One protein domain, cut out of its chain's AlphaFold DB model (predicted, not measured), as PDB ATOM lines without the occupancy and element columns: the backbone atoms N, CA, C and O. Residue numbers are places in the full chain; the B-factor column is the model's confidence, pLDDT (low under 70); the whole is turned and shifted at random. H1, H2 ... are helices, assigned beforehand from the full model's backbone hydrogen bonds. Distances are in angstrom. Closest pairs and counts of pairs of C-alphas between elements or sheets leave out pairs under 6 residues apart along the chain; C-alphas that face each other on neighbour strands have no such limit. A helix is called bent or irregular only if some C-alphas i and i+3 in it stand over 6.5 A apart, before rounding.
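AT A GLANCE: This is residues 4 to 180 of the 180 residues of an uncharacterized protein of Desulfuribacillus alkaliarsenatis (UniProt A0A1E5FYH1). A long, loosely joined three-helix bundle of H1b, H3 and H4 runs up and down, with the first arm H1a folded back along H4. The short helices H5, H6 and H7 gather round the last turns of H4, and small H2 lies beyond the first residues of H3. The printed part has 177 residues with seven named helices, H1 to H7 in that order, and no named strand; the class is all helix. The whole is compact, with a radius of gyration of the C-alphas of 18.4 A, yet elongated, spanning 59 by 33 by 23 A.

IN THESE COORDINATES: H1, residues 4 to 55, was assigned as one helix by its hydrogen bonds but is bent: C-alphas 21 and 24 are 9.3 A apart. Its arm H1a, residues 4 to 21, begins at C-alpha 4 (33.258, -38.995, 14.774) and is 25.7 A long. Arm H1b, residues 24 to 55, is 42.4 A long and irregular, with C-alphas 43 and 46 7.5 A apart and a kink of 60 degrees near residue 46. H2 is residues 59 to 65. H3, residues 75 to 106, is 46.8 A long, and H4, residues 114 to 140, is 38.9 A long, beginning at C-alpha 114 (60.420, -38.533, 31.846). H5 is residues 145 to 152, H6 residues 155 to 164, and H7 residues 166 to 179, ending at C-alpha 179 (46.177, -33.728, -17.020).

HOW THE PARTS SIT: H4 is the hub, touching five other helices. H1a touches its residues 117 to 128, closest at the C-alphas of Tyr 20 and Leu 121, 4.6 A, opposite ways at a shallow tilt of 32 degrees, only just short of steep. H1b touches H4 with residues 24 to 34 alone, closest at the C-alphas of Phe 24 and Gly 120, 3.9 A. H1b touches H3 too, closest at the C-alphas of Ala 41 and Leu 88, 4.8 A. H3 and H4 form a helical hairpin, closest at the C-alphas of Ala 82 and Ile 138, 5.6 A. H6 touches H4 about perpendicular, at 87 degrees, closest at the C-alphas of Val 133 and Val 160, 6.0 A. H5 and H7 touch H4 as well, with closest C-alphas Gln 148 to Ala 140 at 6.4 A and Arg 168 to Asn 137 at 5.5 A. H2 and H3 only just touch, with 3 pairs of C-alphas within 8 A, the closest Gln 59 and Val 75 at 6.5 A. H1a and H3 are apart. Every O i to N i+4 pair is within hydrogen-bond range in H1a, H3, H4, H5, H6 and H7, against 24 of 28 in H1b and 2 of 3 in H2.

THE WHOLE: The farthest C-alphas, of Glu 63 and Leu 112, are 59.4 A apart. The printed part has no cut, and no link is long. Confidence is under 70 at residues 57 to 73, 105 to 112, 174 to 176 and 178 to 180.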
ATOM      1  N   ILE A   4      31.963 -39.105  15.452       89.38
ATOM      2  CA  ILE A   4      33.258 -38.995  14.774       89.38
ATOM      3  C   ILE A   4      34.263 -38.169  15.581       89.38
ATOM      4  O   ILE A   4      35.414 -38.578  15.696       89.38
ATOM      5  N   ASP A   5      33.840 -37.068  16.210       92.94
ATOM      6  CA  ASP A   5      34.728 -36.274  17.069       92.94
ATOM      7  C   ASP A   5      35.212 -37.114  18.260       92.94
ATOM      8  O   ASP A   5      36.395 -37.102  18.599       92.94
ATOM      9  N   LEU A   6      34.309 -37.906  18.858       92.31
ATOM     10  CA  LEU A   6      34.645 -38.825  19.947       92.31
ATOM     11  C   LEU A   6      35.665 -39.874  19.489       92.31
ATOM     12  O   LEU A   6      36.645 -40.130  20.186       92.31
ATOM     13  N   LEU A   7      35.460 -40.454  18.308       92.62
ATOM     14  CA  LEU A   7      36.363 -41.441  17.725       92.62
ATOM     15  C   LEU A   7      37.751 -40.845  17.434       92.62
ATOM     16  O   LEU A   7      38.758 -41.472  17.767       92.62
ATOM     17  N   ILE A   8      37.825 -39.620  16.902       92.94
ATOM     18  CA  ILE A   8      39.095 -38.906  16.686       92.94
ATOM     19  C   ILE A   8      39.799 -38.657  18.024       92.94
ATOM     20  O   ILE A   8      40.995 -38.922  18.142       92.94
ATOM     21  N   ILE A   9      39.076 -38.210  19.055       94.56
ATOM     22  CA  ILE A   9      39.639 -37.974  20.393       94.56
ATOM     23  C   ILE A   9      40.146 -39.280  21.019       94.56
ATOM     24  O   ILE A   9      41.235 -39.303  21.594       94.56
ATOM     25  N   ILE A  10      39.412 -40.387  20.881       95.19
ATOM     26  CA  ILE A  10      39.850 -41.702  21.369       95.19
ATOM     27  C   ILE A  10      41.142 -42.126  20.665       95.19
ATOM     28  O   ILE A  10      42.104 -42.519  21.332       95.19
ATOM     29  N   PHE A  11      41.207 -42.012  19.337       94.88
ATOM     30  CA  PHE A  11      42.429 -42.340  18.606       94.88
ATOM     31  C   PHE A  11      43.592 -41.413  18.954       94.88
ATOM     32  O   PHE A  11      44.722 -41.893  19.064       94.88
ATOM     33  N   LEU A  12      43.326 -40.131  19.209       96.06
ATOM     34  CA  LEU A  12      44.327 -39.194  19.698       96.06
ATOM     35  C   LEU A  12      44.888 -39.654  21.047       96.06
ATOM     36  O   LEU A  12      46.103 -39.738  21.197       96.06
ATOM     37  N   ILE A  13      44.033 -40.009  22.010       96.62
ATOM     38  CA  ILE A  13      44.465 -40.502  23.328       96.62
ATOM     39  C   ILE A  13      45.330 -41.760  23.176       96.62
ATOM     40  O   ILE A  13      46.386 -41.869  23.806       96.62
ATOM     41  N   VAL A  14      44.929 -42.695  22.311       96.06
ATOM     42  CA  VAL A  14      45.713 -43.905  22.020       96.06
ATOM     43  C   VAL A  14      47.067 -43.549  21.398       96.06
ATOM     44  O   VAL A  14      48.093 -44.085  21.826       96.06
ATOM     45  N   ALA A  15      47.098 -42.633  20.428       93.75
ATOM     46  CA  ALA A  15      48.322 -42.186  19.766       93.75
ATOM     47  C   ALA A  15      49.285 -41.505  20.750       93.75
ATOM     48  O   ALA A  15      50.463 -41.861  20.799       93.75
ATOM     49  N   VAL A  16      48.760 -40.608  21.583       94.62
ATOM     50  CA  VAL A  16      49.471 -39.870  22.637       94.62
ATOM     51  C   VAL A  16      50.051 -40.820  23.682       94.62
ATOM     52  O   VAL A  16      51.238 -40.750  24.003       94.62
ATOM     53  N   ASN A  17      49.260 -41.777  24.173       93.31
ATOM     54  CA  ASN A  17      49.730 -42.782  25.128       93.31
ATOM     55  C   ASN A  17      50.803 -43.699  24.507       93.31
ATOM     56  O   ASN A  17      51.796 -44.041  25.156       93.31
ATOM     57  N   ARG A  18      50.652 -44.060  23.227       90.69
ATOM     58  CA  ARG A  18      51.674 -44.807  22.477       90.69
ATOM     59  C   ARG A  18      52.974 -44.005  22.369       90.69
ATOM     60  O   ARG A  18      54.037 -44.572  22.619       90.69
ATOM     61  N   GLY A  19      52.900 -42.715  22.040       89.31
ATOM     62  CA  GLY A  19      54.058 -41.821  21.964       89.31
ATOM     63  C   GLY A  19      54.751 -41.634  23.309       89.31
ATOM     64  O   GLY A  19      55.973 -41.732  23.389       89.31
ATOM     65  N   TYR A  20      53.981 -41.483  24.388       89.81
ATOM     66  CA  TYR A  20      54.516 -41.392  25.747       89.81
ATOM     67  C   TYR A  20      55.304 -42.648  26.150       89.81
ATOM     68  O   TYR A  20      56.377 -42.550  26.745       89.81
ATOM     69  N   ARG A  21      54.805 -43.843  25.796       86.25
ATOM     70  CA  ARG A  21      55.481 -45.119  26.093       86.25
ATOM     71  C   ARG A  21      56.717 -45.366  25.229       86.25
ATOM     72  O   ARG A  21      57.684 -45.935  25.723       86.25
ATOM     73  N   ARG A  22      56.685 -44.957  23.957       84.12
ATOM     74  CA  ARG A  22      57.801 -45.122  23.006       84.12
ATOM     75  C   ARG A  22      58.905 -44.075  23.190       84.12
ATOM     76  O   ARG A  22      60.067 -44.354  22.914       84.12
ATOM     77  N   GLY A  23      58.547 -42.895  23.689       87.69
ATOM     78  CA  GLY A  23      59.447 -41.763  23.870       87.69
ATOM     79  C   GLY A  23      59.879 -41.091  22.564       87.69
ATOM     80  O   GLY A  23      59.468 -41.479  21.472       87.69
ATOM     81  N   PHE A  24      60.703 -40.051  22.694       89.06
ATOM     82  CA  PHE A  24      61.044 -39.118  21.617       89.06
ATOM     83  C   PHE A  24      61.644 -39.787  20.382       89.06
ATOM     84  O   PHE A  24      61.114 -39.603  19.296       89.06
ATOM     85  N   ILE A  25      62.719 -40.570  20.533       87.00
ATOM     86  CA  ILE A  25      63.499 -41.071  19.388       87.00
ATOM     87  C   ILE A  25      62.634 -41.935  18.461       87.00
ATOM     88  O   ILE A  25      62.552 -41.685  17.261       87.00
ATOM     89  N   LEU A  26      61.921 -42.906  19.035       85.19
ATOM     90  CA  LEU A  26      61.025 -43.788  18.286       85.19
ATOM     91  C   LEU A  26      59.883 -43.014  17.630       85.19
ATOM     92  O   LEU A  26      59.486 -43.287  16.496       85.19
ATOM     93  N   GLN A  27      59.350 -42.023  18.342       91.19
ATOM     94  CA  GLN A  27      58.270 -41.205  17.825       91.19
ATOM     95  C   GLN A  27      58.742 -40.249  16.718       91.19
ATOM     96  O   GLN A  27      57.993 -39.977  15.784       91.19
ATOM     97  N   PHE A  28      59.993 -39.801  16.762       90.06
ATOM     98  CA  PHE A  28      60.610 -38.991  15.719       90.06
ATOM     99  C   PHE A  28      60.798 -39.794  14.426       90.06
ATOM    100  O   PHE A  28      60.405 -39.337  13.355       90.06
ATOM    101  N   ILE A  29      61.281 -41.037  14.523       90.00
ATOM    102  CA  ILE A  29      61.347 -41.970  13.381       90.00
ATOM    103  C   ILE A  29      59.939 -42.243  12.823       90.00
ATOM    104  O   ILE A  29      59.725 -42.280  11.607       90.00
ATOM    105  N   SER A  30      58.949 -42.392  13.708       90.69
ATOM    106  CA  SER A  30      57.545 -42.549  13.317       90.69
ATOM    107  C   SER A  30      57.014 -41.327  12.558       90.69
ATOM    108  O   SER A  30      56.292 -41.496  11.576       90.69
ATOM    109  N   LEU A  31      57.402 -40.114  12.951       92.62
ATOM    110  CA  LEU A  31      57.023 -38.881  12.265       92.62
ATOM    111  C   LEU A  31      57.693 -38.774  10.887       92.62
ATOM    112  O   LEU A  31      57.012 -38.522   9.894       92.62
ATOM    113  N   ILE A  32      58.998 -39.054  10.799       93.31
ATOM    114  CA  ILE A  32      59.739 -39.083   9.524       93.31
ATOM    115  C   ILE A  32      59.088 -40.058   8.544       93.31
ATOM    116  O   ILE A  32      58.929 -39.755   7.365       93.31
ATOM    117  N   SER A  33      58.656 -41.220   9.026       93.56
ATOM    118  CA  SER A  33      57.984 -42.201   8.177       93.56
ATOM    119  C   SER A  33      56.578 -41.771   7.741       93.56
ATOM    120  O   SER A  33      56.098 -42.290   6.739       93.56
ATOM    121  N   VAL A  34      55.900 -40.841   8.435       94.25
ATOM    122  CA  VAL A  34      54.668 -40.217   7.902       94.25
ATOM    123  C   VAL A  34      55.038 -39.326   6.730       94.25
ATOM    124  O   VAL A  34      54.436 -39.445   5.670       94.25
ATOM    125  N   ILE A  35      56.053 -38.479   6.900       93.62
ATOM    126  CA  ILE A  35      56.504 -37.550   5.858       93.62
ATOM    127  C   ILE A  35      56.955 -38.326   4.615       93.62
ATOM    128  O   ILE A  35      56.535 -38.015   3.504       93.62
ATOM    129  N   ALA A  36      57.737 -39.390   4.796       95.50
ATOM    130  CA  ALA A  36      58.158 -40.257   3.701       95.50
ATOM    131  C   ALA A  36      56.973 -40.988   3.041       95.50
ATOM    132  O   ALA A  36      56.939 -41.090   1.818       95.50
ATOM    133  N   ALA A  37      55.974 -41.442   3.807       95.81
ATOM    134  CA  ALA A  37      54.759 -42.038   3.246       95.81
ATOM    135  C   ALA A  37      53.962 -41.037   2.395       95.81
ATOM    136  O   ALA A  37      53.503 -41.383   1.309       95.81
ATOM    137  N   VAL A  38      53.843 -39.785   2.849       91.69
ATOM    138  CA  VAL A  38      53.230 -38.702   2.061       91.69
ATOM    139  C   VAL A  38      54.018 -38.456   0.782       91.69
ATOM    140  O   VAL A  38      53.415 -38.371  -0.279       91.69
ATOM    141  N   ALA A  39      55.349 -38.390   0.854       92.31
ATOM    142  CA  ALA A  39      56.194 -38.180  -0.320       92.31
ATOM    143  C   ALA A  39      56.052 -39.316  -1.347       92.31
ATOM    144  O   ALA A  39      55.918 -39.056  -2.541       92.31
ATOM    145  N   ILE A  40      56.019 -40.572  -0.892       94.75
ATOM    146  CA  ILE A  40      55.794 -41.742  -1.754       94.75
ATOM    147  C   ILE A  40      54.394 -41.681  -2.372       94.75
ATOM    148  O   ILE A  40      54.253 -41.824  -3.584       94.75
ATOM    149  N   ALA A  41      53.357 -41.433  -1.567       92.81
ATOM    150  CA  ALA A  41      51.993 -41.300  -2.069       92.81
ATOM    151  C   ALA A  41      51.890 -40.190  -3.114       92.81
ATOM    152  O   ALA A  41      51.336 -40.405  -4.186       92.81
ATOM    153  N   TYR A  42      52.510 -39.047  -2.841       88.88
ATOM    154  CA  TYR A  42      52.572 -37.913  -3.748       88.88
ATOM    155  C   TYR A  42      53.285 -38.245  -5.070       88.88
ATOM    156  O   TYR A  42      52.814 -37.871  -6.138       88.88
ATOM    157  N   MET A  43      54.386 -38.992  -5.026       89.75
ATOM    158  CA  MET A  43      55.147 -39.331  -6.232       89.75
ATOM    159  C   MET A  43      54.437 -40.366  -7.118       89.75
ATOM    160  O   MET A  43      54.563 -40.322  -8.339       89.75
ATOM    161  N   PHE A  44      53.694 -41.303  -6.519       92.00
ATOM    162  CA  PHE A  44      53.133 -42.448  -7.243       92.00
ATOM    163  C   PHE A  44      51.616 -42.395  -7.463       92.00
ATOM    164  O   PHE A  44      51.113 -43.184  -8.272       92.00
ATOM    165  N   TYR A  45      50.870 -41.489  -6.813       89.50
ATOM    166  CA  TYR A  45      49.414 -41.423  -7.003       89.50
ATOM    167  C   TYR A  45      48.990 -41.243  -8.464       89.50
ATOM    168  O   TYR A  45      48.004 -41.885  -8.820       89.50
ATOM    169  N   PRO A  46      49.681 -40.475  -9.342       87.94
ATOM    170  CA  PRO A  46      49.198 -40.292 -10.710       87.94
ATOM    171  C   PRO A  46      49.207 -41.609 -11.491       87.94
ATOM    172  O   PRO A  46      48.325 -41.872 -12.305       87.94
ATOM    173  N   ILE A  47      50.197 -42.462 -11.216       90.75
ATOM    174  CA  ILE A  47      50.345 -43.774 -11.850       90.75
ATOM    175  C   ILE A  47      49.252 -44.714 -11.342       90.75
ATOM    176  O   ILE A  47      48.554 -45.343 -12.136       90.75
ATOM    177  N   VAL A  48      49.065 -44.780 -10.022       91.19
ATOM    178  CA  VAL A  48      48.059 -45.664  -9.418       91.19
ATOM    179  C   VAL A  48      46.643 -45.219  -9.778       91.19
ATOM    180  O   VAL A  48      45.828 -46.072 -10.116       91.19
ATOM    181  N   ALA A  49      46.364 -43.912  -9.804       89.44
ATOM    182  CA  ALA A  49      45.075 -43.350 -10.207       89.44
ATOM    183  C   ALA A  49      44.690 -43.796 -11.623       89.44
ATOM    184  O   ALA A  49      43.581 -44.285 -11.823       89.44
ATOM    185  N   LYS A  50      45.625 -43.736 -12.584       88.31
ATOM    186  CA  LYS A  50      45.402 -44.206 -13.965       88.31
ATOM    187  C   LYS A  50      45.071 -45.700 -14.040       88.31
ATOM    188  O   LYS A  50      44.228 -46.086 -14.841       88.31
ATOM    189  N   ILE A  51      45.708 -46.525 -13.205       89.88
ATOM    190  CA  ILE A  51      45.462 -47.977 -13.156       89.88
ATOM    191  C   ILE A  51      44.089 -48.284 -12.555       89.88
ATOM    192  O   ILE A  51      43.399 -49.177 -13.042       89.88
ATOM    193  N   ILE A  52      43.690 -47.569 -11.499       89.19
ATOM    194  CA  ILE A  52      42.440 -47.868 -10.790       89.19
ATOM    195  C   ILE A  52      41.221 -47.171 -11.397       89.19
ATOM    196  O   ILE A  52      40.103 -47.635 -11.193       89.19
ATOM    197  N   ARG A  53      41.411 -46.090 -12.165       85.38
ATOM    198  CA  ARG A  53      40.330 -45.313 -12.792       85.38
ATOM    199  C   ARG A  53      39.290 -46.176 -13.523       85.38
ATOM    200  O   ARG A  53      38.110 -45.922 -13.296       85.38
ATOM    201  N   PRO A  54      39.651 -47.192 -14.334       84.88
ATOM    202  CA  PRO A  54      38.669 -48.015 -15.047       84.88
ATOM    203  C   PRO A  54      37.740 -48.828 -14.135       84.88
ATOM    204  O   PRO A  54      36.699 -49.287 -14.588       84.88
ATOM    205  N   PHE A  55      38.102 -49.018 -12.863       82.50
ATOM    206  CA  PHE A  55      37.268 -49.714 -11.881       82.50
ATOM    207  C   PHE A  55      36.223 -48.793 -11.229       82.50
ATOM    208  O   PHE A  55      35.357 -49.280 -10.503       82.50
ATOM    209  N   PHE A  56      36.286 -47.479 -11.471       74.56
ATOM    210  CA  PHE A  56      35.348 -46.498 -10.928       74.56
ATOM    211  C   PHE A  56      34.393 -45.986 -12.008       74.56
ATOM    212  O   PHE A  56      34.815 -45.296 -12.933       74.56
ATOM    213  N   ASN A  57      33.094 -46.224 -11.815       69.44
ATOM    214  CA  ASN A  57      32.003 -45.625 -12.593       69.44
ATOM    215  C   ASN A  57      31.182 -44.665 -11.714       69.44
ATOM    216  O   ASN A  57      29.996 -44.862 -11.489       69.44
ATOM    217  N   MET A  58      31.815 -43.610 -11.191       66.38
ATOM    218  CA  MET A  58      31.141 -42.620 -10.326       66.38
ATOM    219  C   MET A  58      30.303 -41.594 -11.115       66.38
ATOM    220  O   MET A  58      29.681 -40.711 -10.528       66.38
ATOM    221  N   GLN A  59      30.279 -41.711 -12.443       62.53
ATOM    222  CA  GLN A  59      29.584 -40.806 -13.353       62.53
ATOM    223  C   GLN A  59      28.059 -40.993 -13.288       62.53
ATOM    224  O   GLN A  59      27.333 -40.007 -13.240       62.53
ATOM    225  N   GLU A  60      27.588 -42.236 -13.144       59.19
ATOM    226  CA  GLU A  60      26.166 -42.554 -12.924       59.19
ATOM    227  C   GLU A  60      25.660 -41.983 -11.588       59.19
ATOM    228  O   GLU A  60      24.549 -41.471 -11.494       59.19
ATOM    229  N   LEU A  61      26.512 -41.997 -10.556       56.19
ATOM    230  CA  LEU A  61      26.216 -41.420  -9.242       56.19
ATOM    231  C   LEU A  61      26.120 -39.886  -9.320       56.19
ATOM    232  O   LEU A  61      25.241 -39.280  -8.718       56.19
ATOM    233  N   HIS A  62      26.980 -39.239 -10.106       59.50
ATOM    234  CA  HIS A  62      26.959 -37.787 -10.266       59.50
ATOM    235  C   HIS A  62      25.680 -37.265 -10.945       59.50
ATOM    236  O   HIS A  62      25.123 -36.261 -10.494       59.50
ATOM    237  N   GLU A  63      25.192 -37.955 -11.979       58.72
ATOM    238  CA  GLU A  63      23.954 -37.588 -12.685       58.72
ATOM    239  C   GLU A  63      22.714 -37.672 -11.780       58.72
ATOM    240  O   GLU A  63      21.778 -36.893 -11.948       58.72
ATOM    241  N   MET A  64      22.725 -38.554 -10.774       52.53
ATOM    242  CA  MET A  64      21.633 -38.689  -9.803       52.53
ATOM    243  C   MET A  64      21.623 -37.600  -8.718       52.53
ATOM    244  O   MET A  64      20.554 -37.299  -8.191       52.53
ATOM    245  N   PHE A  65      22.777 -37.008  -8.381       57.69
ATOM    246  CA  PHE A  65      22.918 -36.114  -7.218       57.69
ATOM    247  C   PHE A  65      23.300 -34.659  -7.556       57.69
ATOM    248  O   PHE A  65      23.368 -33.824  -6.656       57.69
ATOM    249  N   SER A  66      23.489 -34.300  -8.836       55.34
ATOM    250  CA  SER A  66      23.685 -32.904  -9.298       55.34
ATOM    251  C   SER A  66      24.749 -32.112  -8.508       55.34
ATOM    252  O   SER A  66      24.564 -30.950  -8.150       55.34
ATOM    253  N   LEU A  67      25.879 -32.759  -8.210       56.06
ATOM    254  CA  LEU A  67      26.936 -32.188  -7.366       56.06
ATOM    255  C   LEU A  67      27.756 -31.098  -8.097       56.06
ATOM    256  O   LEU A  67      28.132 -31.292  -9.249       56.06
ATOM    257  N   PRO A  68      28.126 -29.972  -7.465       53.66
ATOM    258  CA  PRO A  68      29.004 -28.980  -8.083       53.66
ATOM    259  C   PRO A  68      30.427 -29.539  -8.258       53.66
ATOM    260  O   PRO A  68      31.140 -29.747  -7.276       53.66
ATOM    261  N   ILE A  69      30.861 -29.775  -9.498       58.12
ATOM    262  CA  ILE A  69      32.240 -30.180  -9.808       58.12
ATOM    263  C   ILE A  69      32.995 -28.979 -10.391       58.12
ATOM    264  O   ILE A  69      32.442 -28.275 -11.243       58.12
ATOM    265  N   PRO A  70      34.259 -28.742  -9.997       55.59
ATOM    266  CA  PRO A  70      35.128 -27.802 -10.694       55.59
ATOM    267  C   PRO A  70      35.199 -28.121 -12.195       55.59
ATOM    268  O   PRO A  70      35.473 -29.255 -12.589       55.59
ATOM    269  N   LEU A  71      34.960 -27.112 -13.037       51.44
ATOM    270  CA  LEU A  71      34.990 -27.248 -14.495       51.44
ATOM    271  C   LEU A  71      36.321 -27.876 -14.956       51.44
ATOM    272  O   LEU A  71      37.391 -27.337 -14.681       51.44
ATOM    273  N   GLY A  72      36.247 -29.007 -15.666       57.34
ATOM    274  CA  GLY A  72      37.395 -29.657 -16.314       57.34
ATOM    275  C   GLY A  72      37.958 -30.909 -15.627       57.34
ATOM    276  O   GLY A  72      38.798 -31.575 -16.227       57.34
ATOM    277  N   VAL A  73      37.494 -31.286 -14.429       65.19
ATOM    278  CA  VAL A  73      37.906 -32.539 -13.759       65.19
ATOM    279  C   VAL A  73      36.688 -33.438 -13.574       65.19
ATOM    280  O   VAL A  73      35.678 -33.001 -13.038       65.19
ATOM    281  N   SER A  74      36.748 -34.697 -14.020       75.25
ATOM    282  CA  SER A  74      35.620 -35.622 -13.826       75.25
ATOM    283  C   SER A  74      35.557 -36.153 -12.387       75.25
ATOM    284  O   SER A  74      36.588 -36.332 -11.735       75.25
ATOM    285  N   VAL A  75      34.352 -36.478 -11.908       75.75
ATOM    286  CA  VAL A  75      34.121 -37.123 -10.596       75.75
ATOM    287  C   VAL A  75      34.965 -38.385 -10.434       75.75
ATOM    288  O   VAL A  75      35.549 -38.620  -9.376       75.75
ATOM    289  N   ASN A  76      35.089 -39.166 -11.510       80.44
ATOM    290  CA  ASN A  76      35.897 -40.379 -11.523       80.44
ATOM    291  C   ASN A  76      37.387 -40.068 -11.321       80.44
ATOM    292  O   ASN A  76      38.058 -40.818 -10.621       80.44
ATOM    293  N   GLU A  77      37.902 -38.971 -11.886       80.06
ATOM    294  CA  GLU A  77      39.308 -38.565 -11.719       80.06
ATOM    295  C   GLU A  77      39.602 -38.121 -10.282       80.06
ATOM    296  O   GLU A  77      40.610 -38.529  -9.698       80.06
ATOM    297  N   MET A  78      38.702 -37.341  -9.673       80.12
ATOM    298  CA  MET A  78      38.841 -36.925  -8.273       80.12
ATOM    299  C   MET A  78      38.809 -38.131  -7.330       80.12
ATOM    300  O   MET A  78      39.690 -38.275  -6.479       80.12
ATOM    301  N   ALA A  79      37.839 -39.029  -7.524       83.81
ATOM    302  CA  ALA A  79      37.694 -40.238  -6.719       83.81
ATOM    303  C   ALA A  79      38.892 -41.184  -6.885       83.81
ATOM    304  O   ALA A  79      39.493 -41.590  -5.889       83.81
ATOM    305  N   ALA A  80      39.288 -41.496  -8.124       87.12
ATOM    306  CA  ALA A  80      40.433 -42.361  -8.400       87.12
ATOM    307  C   ALA A  80      41.725 -41.775  -7.820       87.12
ATOM    308  O   ALA A  80      42.515 -42.499  -7.222       87.12
ATOM    309  N   THR A  81      41.923 -40.461  -7.910       85.69
ATOM    310  CA  THR A  81      43.077 -39.805  -7.287       85.69
ATOM    311  C   THR A  81      43.066 -39.950  -5.773       85.69
ATOM    312  O   THR A  81      44.059 -40.392  -5.193       85.69
ATOM    313  N   ALA A  82      41.969 -39.558  -5.123       87.56
ATOM    314  CA  ALA A  82      41.865 -39.571  -3.670       87.56
ATOM    315  C   ALA A  82      42.092 -40.987  -3.123       87.56
ATOM    316  O   ALA A  82      42.853 -41.177  -2.172       87.56
ATOM    317  N   ILE A  83      41.506 -41.994  -3.776       90.12
ATOM    318  CA  ILE A  83      41.667 -43.403  -3.407       90.12
ATOM    319  C   ILE A  83      43.095 -43.885  -3.678       90.12
ATOM    320  O   ILE A  83      43.683 -44.529  -2.812       90.12
ATOM    321  N   ALA A  84      43.691 -43.553  -4.826       92.06
ATOM    322  CA  ALA A  84      45.075 -43.912  -5.138       92.06
ATOM    323  C   ALA A  84      46.057 -43.334  -4.114       92.06
ATOM    324  O   ALA A  84      46.917 -44.054  -3.600       92.06
ATOM    325  N   PHE A  85      45.900 -42.052  -3.777       91.69
ATOM    326  CA  PHE A  85      46.703 -41.393  -2.757       91.69
ATOM    327  C   PHE A  85      46.500 -42.051  -1.388       91.69
ATOM    328  O   PHE A  85      47.482 -42.380  -0.726       91.69
ATOM    329  N   ALA A  86      45.251 -42.301  -0.978       92.31
ATOM    330  CA  ALA A  86      44.941 -42.960   0.291       92.31
ATOM    331  C   ALA A  86      45.585 -44.351   0.385       92.31
ATOM    332  O   ALA A  86      46.240 -44.661   1.380       92.31
ATOM    333  N   LEU A  87      45.448 -45.171  -0.660       94.56
ATOM    334  CA  LEU A  87      46.018 -46.517  -0.715       94.56
ATOM    335  C   LEU A  87      47.545 -46.490  -0.645       94.56
ATOM    336  O   LEU A  87      48.132 -47.233   0.144       94.56
ATOM    337  N   LEU A  88      48.197 -45.619  -1.416       95.50
ATOM    338  CA  LEU A  88      49.651 -45.472  -1.377       95.50
ATOM    339  C   LEU A  88      50.140 -44.936  -0.036       95.50
ATOM    340  O   LEU A  88      51.135 -45.435   0.487       95.50
ATOM    341  N   PHE A  89      49.454 -43.948   0.538       95.00
ATOM    342  CA  PHE A  89      49.796 -43.401   1.844       95.00
ATOM    343  C   PHE A  89      49.688 -44.480   2.919       95.00
ATOM    344  O   PHE A  89      50.650 -44.708   3.644       95.00
ATOM    345  N   ILE A  90      48.571 -45.207   2.983       95.00
ATOM    346  CA  ILE A  90      48.365 -46.285   3.960       95.00
ATOM    347  C   ILE A  90      49.387 -47.409   3.746       95.00
ATOM    348  O   ILE A  90      50.044 -47.829   4.700       95.00
ATOM    349  N   GLY A  91      49.574 -47.867   2.506       96.44
ATOM    350  CA  GLY A  91      50.505 -48.947   2.176       96.44
ATOM    351  C   GLY A  91      51.955 -48.596   2.504       96.44
ATOM    352  O   GLY A  91      52.632 -49.340   3.218       96.44
ATOM    353  N   SER A  92      52.425 -47.430   2.056       96.50
ATOM    354  CA  SER A  92      53.780 -46.947   2.355       96.50
ATOM    355  C   SER A  92      53.971 -46.675   3.845       96.50
ATOM    356  O   SER A  92      55.007 -47.038   4.399       96.50
ATOM    357  N   ARG A  93      52.961 -46.125   4.531       94.75
ATOM    358  CA  ARG A  93      52.991 -45.890   5.979       94.75
ATOM    359  C   ARG A  93      53.160 -47.188   6.752       94.75
ATOM    360  O   ARG A  93      53.990 -47.245   7.660       94.75
ATOM    361  N   ILE A  94      52.390 -48.216   6.407       94.06
ATOM    362  CA  ILE A  94      52.491 -49.539   7.032       94.06
ATOM    363  C   ILE A  94      53.873 -50.133   6.758       94.06
ATOM    364  O   ILE A  94      54.544 -50.542   7.705       94.06
ATOM    365  N   GLY A  95      54.330 -50.110   5.501       94.44
ATOM    366  CA  GLY A  95      55.653 -50.603   5.117       94.44
ATOM    367  C   GLY A  95      56.773 -49.926   5.907       94.44
ATOM    368  O   GLY A  95      57.533 -50.592   6.606       94.44
ATOM    369  N   LEU A  96      56.830 -48.592   5.883       93.19
ATOM    370  CA  LEU A  96      57.834 -47.806   6.604       93.19
ATOM    371  C   LEU A  96      57.764 -48.003   8.119       93.19
ATOM    372  O   LEU A  96      58.798 -47.999   8.779       93.19
ATOM    373  N   MET A  97      56.573 -48.213   8.687       88.12
ATOM    374  CA  MET A  97      56.440 -48.528  10.109       88.12
ATOM    375  C   MET A  97      57.031 -49.901  10.443       88.12
ATOM    376  O   MET A  97      57.651 -50.053  11.496       88.12
ATOM    377  N   VAL A  98      56.849 -50.900   9.576       89.00
ATOM    378  CA  VAL A  98      57.481 -52.217   9.737       89.00
ATOM    379  C   VAL A  98      59.002 -52.080   9.662       89.00
ATOM    380  O   VAL A  98      59.687 -52.569  10.559       89.00
ATOM    381  N   PHE A  99      59.526 -51.337   8.682       86.94
ATOM    382  CA  PHE A  99      60.962 -51.051   8.584       86.94
ATOM    383  C   PHE A  99      61.495 -50.309   9.820       86.94
ATOM    384  O   PHE A  99      62.505 -50.719  10.389       86.94
ATOM    385  N   ALA A 100      60.794 -49.285  10.312       82.88
ATOM    386  CA  ALA A 100      61.195 -48.544  11.508       82.88
ATOM    387  C   ALA A 100      61.319 -49.450  12.746       82.88
ATOM    388  O   ALA A 100      62.303 -49.366  13.471       82.88
ATOM    389  N   ARG A 101      60.391 -50.398  12.940       79.88
ATOM    390  CA  ARG A 101      60.475 -51.363  14.052       79.88
ATOM    391  C   ARG A 101      61.721 -52.240  13.987       79.88
ATOM    392  O   ARG A 101      62.235 -52.632  15.029       79.88
ATOM    393  N   THR A 102      62.201 -52.574  12.788       81.94
ATOM    394  CA  THR A 102      63.443 -53.351  12.658       81.94
ATOM    395  C   THR A 102      64.667 -52.540  13.080       81.94
ATOM    396  O   THR A 102      65.553 -53.086  13.732       81.94
ATOM    397  N   LEU A 103      64.676 -51.227  12.818       72.81
ATOM    398  CA  LEU A 103      65.720 -50.319  13.305       72.81
ATOM    399  C   LEU A 103      65.700 -50.201  14.833       72.81
ATOM    400  O   LEU A 103      66.761 -50.188  15.450       72.81
ATOM    401  N   ASP A 104      64.517 -50.207  15.450       72.69
ATOM    402  CA  ASP A 104      64.367 -50.148  16.911       72.69
ATOM    403  C   ASP A 104      64.970 -51.370  17.623       72.69
ATOM    404  O   ASP A 104      65.480 -51.263  18.735       72.69
ATOM    405  N   VAL A 105      64.923 -52.548  16.992       69.88
ATOM    406  CA  VAL A 105      65.527 -53.775  17.544       69.88
ATOM    407  C   VAL A 105      67.053 -53.702  17.501       69.88
ATOM    408  O   VAL A 105      67.722 -54.134  18.444       69.88
ATOM    409  N   VAL A 106      67.600 -53.152  16.416       66.19
ATOM    410  CA  VAL A 106      69.048 -52.974  16.234       66.19
ATOM    411  C   VAL A 106      69.571 -51.895  17.185       66.19
ATOM    412  O   VAL A 106      70.590 -52.079  17.851       66.19
ATOM    413  N   CYS A 107      68.829 -50.801  17.323       58.22
ATOM    414  CA  CYS A 107      69.113 -49.714  18.243       58.22
ATOM    415  C   CYS A 107      68.406 -49.971  19.579       58.22
ATOM    416  O   CYS A 107      67.369 -49.370  19.844       58.22
ATOM    417  N   ARG A 108      68.963 -50.839  20.440       62.38
ATOM    418  CA  ARG A 108      68.493 -51.039  21.830       62.38
ATOM    419  C   ARG A 108      68.576 -49.730  22.628       62.38
ATOM    420  O   ARG A 108      69.504 -49.536  23.404       62.38
ATOM    421  N   LEU A 109      67.628 -48.823  22.431       64.94
ATOM    422  CA  LEU A 109      67.588 -47.518  23.075       64.94
ATOM    423  C   LEU A 109      66.843 -47.655  24.412       64.94
ATOM    424  O   LEU A 109      65.616 -47.787  24.410       64.94
ATOM    425  N   PRO A 110      67.533 -47.639  25.570       61.31
ATOM    426  CA  PRO A 110      66.869 -47.598  26.866       61.31
ATOM    427  C   PRO A 110      66.171 -46.244  27.042       61.31
ATOM    428  O   PRO A 110      66.786 -45.222  27.340       61.31
ATOM    429  N   VAL A 111      64.853 -46.225  26.852       64.19
ATOM    430  CA  VAL A 111      64.021 -45.028  27.014       64.19
ATOM    431  C   VAL A 111      63.537 -44.921  28.465       64.19
ATOM    432  O   VAL A 111      62.475 -45.437  28.814       64.19
ATOM    433  N   LEU A 112      64.309 -44.248  29.329       62.03
ATOM    434  CA  LEU A 112      63.974 -44.142  30.761       62.03
ATOM    435  C   LEU A 112      63.840 -42.728  31.350       62.03
ATOM    436  O   LEU A 112      63.507 -42.619  32.525       62.03
ATOM    437  N   ASN A 113      63.998 -41.647  30.579       81.31
ATOM    438  CA  ASN A 113      63.810 -40.297  31.128       81.31
ATOM    439  C   ASN A 113      62.381 -39.762  30.885       81.31
ATOM    440  O   ASN A 113      61.887 -39.800  29.756       81.31
ATOM    441  N   THR A 114      61.727 -39.219  31.919       85.00
ATOM    442  CA  THR A 114      60.420 -38.533  31.846       85.00
ATOM    443  C   THR A 114      60.393 -37.465  30.753       85.00
ATOM    444  O   THR A 114      59.416 -37.375  30.011       85.00
ATOM    445  N   PHE A 115      61.489 -36.721  30.580       86.62
ATOM    446  CA  PHE A 115      61.612 -35.721  29.515       86.62
ATOM    447  C   PHE A 115      61.474 -36.342  28.114       86.62
ATOM    448  O   PHE A 115      60.733 -35.844  27.268       86.62
ATOM    449  N   ASN A 116      62.089 -37.509  27.898       88.50
ATOM    450  CA  ASN A 116      61.988 -38.250  26.642       88.50
ATOM    451  C   ASN A 116      60.551 -38.725  26.366       88.50
ATOM    452  O   ASN A 116      60.128 -38.779  25.212       88.50
ATOM    453  N   ARG A 117      59.787 -39.057  27.413       89.25
ATOM    454  CA  ARG A 117      58.379 -39.464  27.287       89.25
ATOM    455  C   ARG A 117      57.462 -38.293  26.945       89.25
ATOM    456  O   ARG A 117      56.589 -38.451  26.100       89.25
ATOM    457  N   ILE A 118      57.678 -37.122  27.547       91.56
ATOM    458  CA  ILE A 118      56.898 -35.906  27.252       91.56
ATOM    459  C   ILE A 118      57.132 -35.453  25.807       91.56
ATOM    460  O   ILE A 118      56.180 -35.168  25.086       91.56
ATOM    461  N   LEU A 119      58.383 -35.461  25.344       91.88
ATOM    462  CA  LEU A 119      58.685 -35.160  23.945       91.88
ATOM    463  C   LEU A 119      58.073 -36.196  22.986       91.88
ATOM    464  O   LEU A 119      57.542 -35.831  21.939       91.88
ATOM    465  N   GLY A 120      58.078 -37.479  23.361       92.75
ATOM    466  CA  GLY A 120      57.351 -38.523  22.632       92.75
ATOM    467  C   GLY A 120      55.844 -38.259  22.569       92.75
ATOM    468  O   GLY A 120      55.229 -38.426  21.520       92.75
ATOM    469  N   LEU A 121      55.244 -37.773  23.656       94.62
ATOM    470  CA  LEU A 121      53.840 -37.368  23.689       94.62
ATOM    471  C   LEU A 121      53.569 -36.245  22.676       94.62
ATOM    472  O   LEU A 121      52.712 -36.405  21.807       94.62
ATOM    473  N   MET A 122      54.338 -35.156  22.733       95.50
ATOM    474  CA  MET A 122      54.185 -34.013  21.823       95.50
ATOM    475  C   MET A 122      54.341 -34.414  20.353       95.50
ATOM    476  O   MET A 122      53.509 -34.056  19.520       95.50
ATOM    477  N   LEU A 123      55.353 -35.224  20.029       95.12
ATOM    478  CA  LEU A 123      55.546 -35.712  18.663       95.12
ATOM    479  C   LEU A 123      54.405 -36.623  18.196       95.12
ATOM    480  O   LEU A 123      54.064 -36.612  17.019       95.12
ATOM    481  N   SER A 124      53.811 -37.423  19.083       94.88
ATOM    482  CA  SER A 124      52.667 -38.273  18.719       94.88
ATOM    483  C   SER A 124      51.369 -37.515  18.529       94.88
ATOM    484  O   SER A 124      50.588 -37.884  17.655       94.88
ATOM    485  N   PHE A 125      51.176 -36.425  19.269       96.50
ATOM    486  CA  PHE A 125      50.105 -35.480  18.997       96.50
ATOM    487  C   PHE A 125      50.280 -34.861  17.603       96.50
ATOM    488  O   PHE A 125      49.358 -34.907  16.793       96.50
ATOM    489  N   ALA A 126      51.481 -34.362  17.290       95.56
ATOM    490  CA  ALA A 126      51.784 -33.785  15.982       95.56
ATOM    491  C   ALA A 126      51.615 -34.805  14.840       95.56
ATOM    492  O   ALA A 126      50.966 -34.506  13.842       95.56
ATOM    493  N   GLU A 127      52.132 -36.029  15.006       94.69
ATOM    494  CA  GLU A 127      51.952 -37.117  14.036       94.69
ATOM    495  C   GLU A 127      50.465 -37.390  13.777       94.69
ATOM    496  O   GLU A 127      50.038 -37.472  12.627       94.69
ATOM    497  N   PHE A 128      49.673 -37.513  14.845       96.12
ATOM    498  CA  PHE A 128      48.242 -37.772  14.740       96.12
ATOM    499  C   PHE A 128      47.495 -36.632  14.038       96.12
ATOM    500  O   PHE A 128      46.626 -36.895  13.207       96.12
ATOM    501  N   MET A 129      47.854 -35.379  14.325       94.31
ATOM    502  CA  MET A 129      47.267 -34.213  13.663       94.31
ATOM    503  C   MET A 129      47.579 -34.203  12.168       94.31
ATOM    504  O   MET A 129      46.663 -34.029  11.372       94.31
ATOM    505  N   ILE A 130      48.821 -34.491  11.766       93.44
ATOM    506  CA  ILE A 130      49.190 -34.600  10.344       93.44
ATOM    507  C   ILE A 130      48.361 -35.688   9.652       93.44
ATOM    508  O   ILE A 130      47.792 -35.449   8.589       93.44
ATOM    509  N   ILE A 131      48.249 -36.871  10.263       94.25
ATOM    510  CA  ILE A 131      47.447 -37.974   9.710       94.25
ATOM    511  C   ILE A 131      45.972 -37.569   9.593       94.25
ATOM    512  O   ILE A 131      45.349 -37.858   8.574       94.25
ATOM    513  N   THR A 132      45.424 -36.878  10.594       94.81
ATOM    514  CA  THR A 132      44.035 -36.390  10.582       94.81
ATOM    515  C   THR A 132      43.817 -35.360   9.475       94.81
ATOM    516  O   THR A 132      42.854 -35.479   8.722       94.81
ATOM    517  N   VAL A 133      44.735 -34.400   9.316       94.19
ATOM    518  CA  VAL A 133      44.697 -33.399   8.239       94.19
ATOM    519  C   VAL A 133      44.658 -34.072   6.873       94.19
ATOM    520  O   VAL A 133      43.816 -33.726   6.043       94.19
ATOM    521  N   ILE A 134      45.526 -35.059   6.651       92.00
ATOM    522  CA  ILE A 134      45.564 -35.818   5.398       92.00
ATOM    523  C   ILE A 134      44.255 -36.590   5.206       92.00
ATOM    524  O   ILE A 134      43.636 -36.480   4.153       92.00
ATOM    525  N   ALA A 135      43.807 -37.339   6.215       93.06
ATOM    526  CA  ALA A 135      42.616 -38.178   6.117       93.06
ATOM    527  C   ALA A 135      41.347 -37.364   5.817       93.06
ATOM    528  O   ALA A 135      40.581 -37.745   4.934       93.06
ATOM    529  N   VAL A 136      41.145 -36.233   6.500       93.81
ATOM    530  CA  VAL A 136      39.984 -35.354   6.285       93.81
ATOM    531  C   VAL A 136      40.038 -34.706   4.903       93.81
ATOM    532  O   VAL A 136      39.039 -34.726   4.190       93.81
ATOM    533  N   ASN A 137      41.192 -34.173   4.485       90.62
ATOM    534  CA  ASN A 137      41.311 -33.529   3.173       90.62
ATOM    535  C   ASN A 137      41.124 -34.523   2.019       90.62
ATOM    536  O   ASN A 137      40.434 -34.201   1.057       90.62
ATOM    537  N   ILE A 138      41.681 -35.734   2.129       89.88
ATOM    538  CA  ILE A 138      41.469 -36.802   1.143       89.88
ATOM    539  C   ILE A 138      40.015 -37.284   1.160       89.88
ATOM    540  O   ILE A 138      39.424 -37.467   0.101       89.88
ATOM    541  N   GLY A 139      39.408 -37.430   2.341       89.81
ATOM    542  CA  GLY A 139      37.993 -37.781   2.481       89.81
ATOM    543  C   GLY A 139      37.063 -36.751   1.839       89.81
ATOM    544  O   GLY A 139      36.120 -37.129   1.154       89.81
ATOM    545  N   ALA A 140      37.369 -35.460   1.975       88.19
ATOM    546  CA  ALA A 140      36.606 -34.376   1.358       88.19
ATOM    547  C   ALA A 140      36.707 -34.349  -0.179       88.19
ATOM    548  O   ALA A 140      35.868 -33.739  -0.835       88.19
ATOM    549  N   MET A 141      37.720 -34.996  -0.768       83.06
ATOM    550  CA  MET A 141      37.824 -35.167  -2.223       83.06
ATOM    551  C   MET A 141      36.967 -36.325  -2.745       83.06
ATOM    552  O   MET A 141      36.796 -36.451  -3.957       83.06
ATOM    553  N   LEU A 142      36.440 -37.175  -1.857       82.94
ATOM    554  CA  LEU A 142      35.575 -38.279  -2.243       82.94
ATOM    555  C   LEU A 142      34.135 -37.772  -2.438       82.94
ATOM    556  O   LEU A 142      33.536 -37.227  -1.506       82.94
ATOM    557  N   PRO A 143      33.540 -37.981  -3.622       76.56
ATOM    558  CA  PRO A 143      32.173 -37.576  -3.937       76.56
ATOM    559  C   PRO A 143      31.162 -38.586  -3.364       76.56
ATOM    560  O   PRO A 143      30.347 -39.149  -4.087       76.56
ATOM    561  N   ILE A 144      31.272 -38.890  -2.069       81.06
ATOM    562  CA  ILE A 144      30.448 -39.878  -1.368       81.06
ATOM    563  C   ILE A 144      29.681 -39.151  -0.270       81.06
ATOM    564  O   ILE A 144      30.282 -38.729   0.720       81.06
ATOM    565  N   GLU A 145      28.358 -39.054  -0.406       81.62
ATOM    566  CA  GLU A 145      27.492 -38.329   0.537       81.62
ATOM    567  C   GLU A 145      27.686 -38.789   1.985       81.62
ATOM    568  O   GLU A 145      27.760 -37.974   2.897       81.62
ATOM    569  N   ALA A 146      27.842 -40.097   2.217       85.12
ATOM    570  CA  ALA A 146      28.087 -40.631   3.555       85.12
ATOM    571  C   ALA A 146      29.370 -40.063   4.194       85.12
ATOM    572  O   ALA A 146      29.380 -39.761   5.385       85.12
ATOM    573  N   ILE A 147      30.439 -39.890   3.408       86.19
ATOM    574  CA  ILE A 147      31.710 -39.322   3.881       86.19
ATOM    575  C   ILE A 147      31.573 -37.809   4.075       86.19
ATOM    576  O   ILE A 147      32.029 -37.290   5.093       86.19
ATOM    577  N   GLN A 148      30.911 -37.116   3.147       86.88
ATOM    578  CA  GLN A 148      30.677 -35.672   3.241       86.88
ATOM    579  C   GLN A 148      29.843 -35.325   4.478       86.88
ATOM    580  O   GLN A 148      30.279 -34.518   5.291       86.88
ATOM    581  N   ASN A 149      28.743 -36.041   4.715       89.38
ATOM    582  CA  ASN A 149      27.912 -35.884   5.910       89.38
ATOM    583  C   ASN A 149      28.703 -36.115   7.211       89.38
ATOM    584  O   ASN A 149      28.540 -35.379   8.183       89.38
ATOM    585  N   ILE A 150      29.586 -37.122   7.238       89.94
ATOM    586  CA  ILE A 150      30.477 -37.394   8.380       89.94
ATOM    587  C   ILE A 150      31.411 -36.206   8.659       89.94
ATOM    588  O   ILE A 150      31.619 -35.840   9.819       89.94
ATOM    589  N   ILE A 151      31.974 -35.612   7.607       90.88
ATOM    590  CA  ILE A 151      32.900 -34.478   7.689       90.88
ATOM    591  C   ILE A 151      32.166 -33.191   8.090       90.88
ATOM    592  O   ILE A 151      32.665 -32.433   8.923       90.88
ATOM    593  N   GLU A 152      30.981 -32.943   7.536       90.75
ATOM    594  CA  GLU A 152      30.143 -31.770   7.824       90.75
ATOM    595  C   GLU A 152      29.680 -31.719   9.277       90.75
ATOM    596  O   GLU A 152      29.685 -30.663   9.908       90.75
ATOM    597  N   GLN A 153      29.349 -32.874   9.845       91.00
ATOM    598  CA  GLN A 153      28.871 -32.976  11.223       91.00
ATOM    599  C   GLN A 153      29.998 -32.948  12.272       91.00
ATOM    600  O   GLN A 153      29.728 -32.824  13.470       91.00
ATOM    601  N   SER A 154      31.264 -33.083  11.867       93.44
ATOM    602  CA  SER A 154      32.411 -33.141  12.779       93.44
ATOM    603  C   SER A 154      33.059 -31.771  12.956       93.44
ATOM    604  O   SER A 154      33.625 -31.211  12.021       93.44
ATOM    605  N   ILE A 155      33.078 -31.271  14.193       93.00
ATOM    606  CA  ILE A 155      33.719 -29.987  14.528       93.00
ATOM    607  C   ILE A 155      35.213 -30.034  14.192       93.00
ATOM    608  O   ILE A 155      35.764 -29.074  13.653       93.00
ATOM    609  N   ILE A 156      35.872 -31.161  14.482       92.62
ATOM    610  CA  ILE A 156      37.304 -31.325  14.215       92.62
ATOM    611  C   ILE A 156      37.568 -31.323  12.709       92.62
ATOM    612  O   ILE A 156      38.504 -30.674  12.251       92.62
ATOM    613  N   SER A 157      36.735 -32.017  11.933       93.69
ATOM    614  CA  SER A 157      36.897 -32.087  10.478       93.69
ATOM    615  C   SER A 157      36.657 -30.725   9.825       93.69
ATOM    616  O   SER A 157      37.450 -30.311   8.981       93.69
ATOM    617  N   GLN A 158      35.640 -29.987  10.277       93.62
ATOM    618  CA  GLN A 158      35.385 -28.613   9.838       93.62
ATOM    619  C   GLN A 158      36.551 -27.676  10.169       93.62
ATOM    620  O   GLN A 158      36.994 -26.916   9.309       93.62
ATOM    621  N   TYR A 159      37.112 -27.773  11.377       92.94
ATOM    622  CA  TYR A 159      38.292 -26.996  11.757       92.94
ATOM    623  C   TYR A 159      39.502 -27.322  10.872       92.94
ATOM    624  O   TYR A 159      40.176 -26.423  10.370       92.94
ATOM    625  N   VAL A 160      39.749 -28.612  10.620       93.69
ATOM    626  CA  VAL A 160      40.823 -29.066   9.730       93.69
ATOM    627  C   VAL A 160      40.632 -28.546   8.306       93.69
ATOM    628  O   VAL A 160      41.603 -28.131   7.680       93.69
ATOM    629  N   MET A 161      39.403 -28.546   7.788       91.69
ATOM    630  CA  MET A 161      39.108 -28.023   6.454       91.69
ATOM    631  C   MET A 161      39.317 -26.514   6.351       91.69
ATOM    632  O   MET A 161      39.784 -26.053   5.312       91.69
ATOM    633  N   ALA A 162      38.983 -25.765   7.403       91.62
ATOM    634  CA  ALA A 162      39.147 -24.318   7.435       91.62
ATOM    635  C   ALA A 162      40.626 -23.907   7.484       91.62
ATOM    636  O   ALA A 162      41.053 -23.065   6.700       91.62
ATOM    637  N   GLU A 163      41.417 -24.526   8.363       91.44
ATOM    638  CA  GLU A 163      42.809 -24.115   8.602       91.44
ATOM    639  C   GLU A 163      43.806 -24.812   7.657       91.44
ATOM    640  O   GLU A 163      44.795 -24.227   7.219       91.44
ATOM    641  N   PHE A 164      43.548 -26.076   7.305       89.88
ATOM    642  CA  PHE A 164      44.460 -26.922   6.523       89.88
ATOM    643  C   PHE A 164      43.899 -27.314   5.150       89.88
ATOM    644  O   PHE A 164      44.376 -28.271   4.532       89.88
ATOM    645  N   GLY A 165      42.909 -26.572   4.643       86.31
ATOM    646  CA  GLY A 165      42.332 -26.777   3.308       86.31
ATOM    647  C   GLY A 165      43.347 -26.644   2.163       86.31
ATOM    648  O   GLY A 165      43.178 -27.270   1.114       86.31
ATOM    649  N   PHE A 166      44.457 -25.930   2.393       83.25
ATOM    650  CA  PHE A 166      45.551 -25.776   1.427       83.25
ATOM    651  C   PHE A 166      46.146 -27.119   0.971       83.25
ATOM    652  O   PHE A 166      46.681 -27.213  -0.132       83.25
ATOM    653  N   VAL A 167      46.062 -28.176   1.794       80.06
ATOM    654  CA  VAL A 167      46.541 -29.519   1.426       80.06
ATOM    655  C   VAL A 167      45.724 -30.066   0.258       80.06
ATOM    656  O   VAL A 167      46.296 -30.509  -0.739       80.06
ATOM    657  N   ARG A 168      44.390 -29.988   0.347       81.50
ATOM    658  CA  ARG A 168      43.480 -30.388  -0.734       81.50
ATOM    659  C   ARG A 168      43.697 -29.528  -1.973       81.50
ATOM    660  O   ARG A 168      43.814 -30.070  -3.067       81.50
ATOM    661  N   GLU A 169      43.773 -28.210  -1.812       84.00
ATOM    662  CA  GLU A 169      43.989 -27.281  -2.931       84.00
ATOM    663  C   GLU A 169      45.291 -27.582  -3.671       84.00
ATOM    664  O   GLU A 169      45.305 -27.652  -4.901       84.00
ATOM    665  N   LYS A 170      46.373 -27.847  -2.932       79.88
ATOM    666  CA  LYS A 170      47.659 -28.207  -3.524       79.88
ATOM    667  C   LYS A 170      47.556 -29.512  -4.309       79.88
ATOM    668  O   LYS A 170      48.024 -29.553  -5.444       79.88
ATOM    669  N   ILE A 171      46.888 -30.536  -3.775       73.62
ATOM    670  CA  ILE A 171      46.641 -31.788  -4.509       73.62
ATOM    671  C   ILE A 171      45.821 -31.521  -5.783       73.62
ATOM    672  O   ILE A 171      46.206 -31.996  -6.848       73.62
ATOM    673  N   ILE A 172      44.748 -30.724  -5.714       75.88
ATOM    674  CA  ILE A 172      43.908 -30.389  -6.880       75.88
ATOM    675  C   ILE A 172      44.697 -29.625  -7.951       75.88
ATOM    676  O   ILE A 172      44.591 -29.957  -9.129       75.88
ATOM    677  N   SER A 173      45.521 -28.647  -7.567       78.88
ATOM    678  CA  SER A 173      46.349 -27.901  -8.528       78.88
ATOM    679  C   SER A 173      47.311 -28.816  -9.297       78.88
ATOM    680  O   SER A 173      47.457 -28.701 -10.509       78.88
ATOM    681  N   LEU A 174      47.893 -29.802  -8.612       68.25
ATOM    682  CA  LEU A 174      48.831 -30.762  -9.197       68.25
ATOM    683  C   LEU A 174      48.119 -31.784 -10.085       68.25
ATOM    684  O   LEU A 174      48.705 -32.300 -11.033       68.25
ATOM    685  N   LEU A 175      46.845 -32.068  -9.801       66.69
ATOM    686  CA  LEU A 175      46.010 -32.852 -10.705       66.69
ATOM    687  C   LEU A 175      45.782 -32.138 -12.024       66.69
ATOM    688  O   LEU A 175      45.899 -32.769 -13.068       66.69
ATOM    689  N   GLN A 176      45.477 -30.843 -11.986       69.50
ATOM    690  CA  GLN A 176      45.272 -30.067 -13.206       69.50
ATOM    691  C   GLN A 176      46.544 -30.014 -14.060       69.50
ATOM    692  O   GLN A 176      46.458 -30.191 -15.270       69.50
ATOM    693  N   GLU A 177      47.717 -29.864 -13.439       70.31
ATOM    694  CA  GLU A 177      49.009 -29.914 -14.138       70.31
ATOM    695  C   GLU A 177      49.297 -31.282 -14.773       70.31
ATOM    696  O   GLU A 177      49.821 -31.335 -15.876       70.31
ATOM    697  N   ALA A 178      48.948 -32.391 -14.112       56.12
ATOM    698  CA  ALA A 178      49.216 -33.744 -14.614       56.12
ATOM    699  C   ALA A 178      48.261 -34.212 -15.735       56.12
ATOM    700  O   ALA A 178      48.481 -35.276 -16.324       56.12
ATOM    701  N   ILE A 179      47.172 -33.471 -15.967       55.06
ATOM    702  CA  ILE A 179      46.177 -33.728 -17.020       55.06
ATOM    703  C   ILE A 179      46.548 -33.004 -18.333       55.06
ATOM    704  O   ILE A 179      46.066 -33.413 -19.391       55.06
ATOM    705  N   ILE A 180      47.406 -31.978 -18.276       47.25
ATOM    706  CA  ILE A 180      47.966 -31.258 -19.437       47.25
ATOM    707  C   ILE A 180      49.207 -31.999 -19.953       47.25
ATOM    708  O   ILE A 180      49.348 -32.092 -21.193       47.25
TER     709      ILE A 180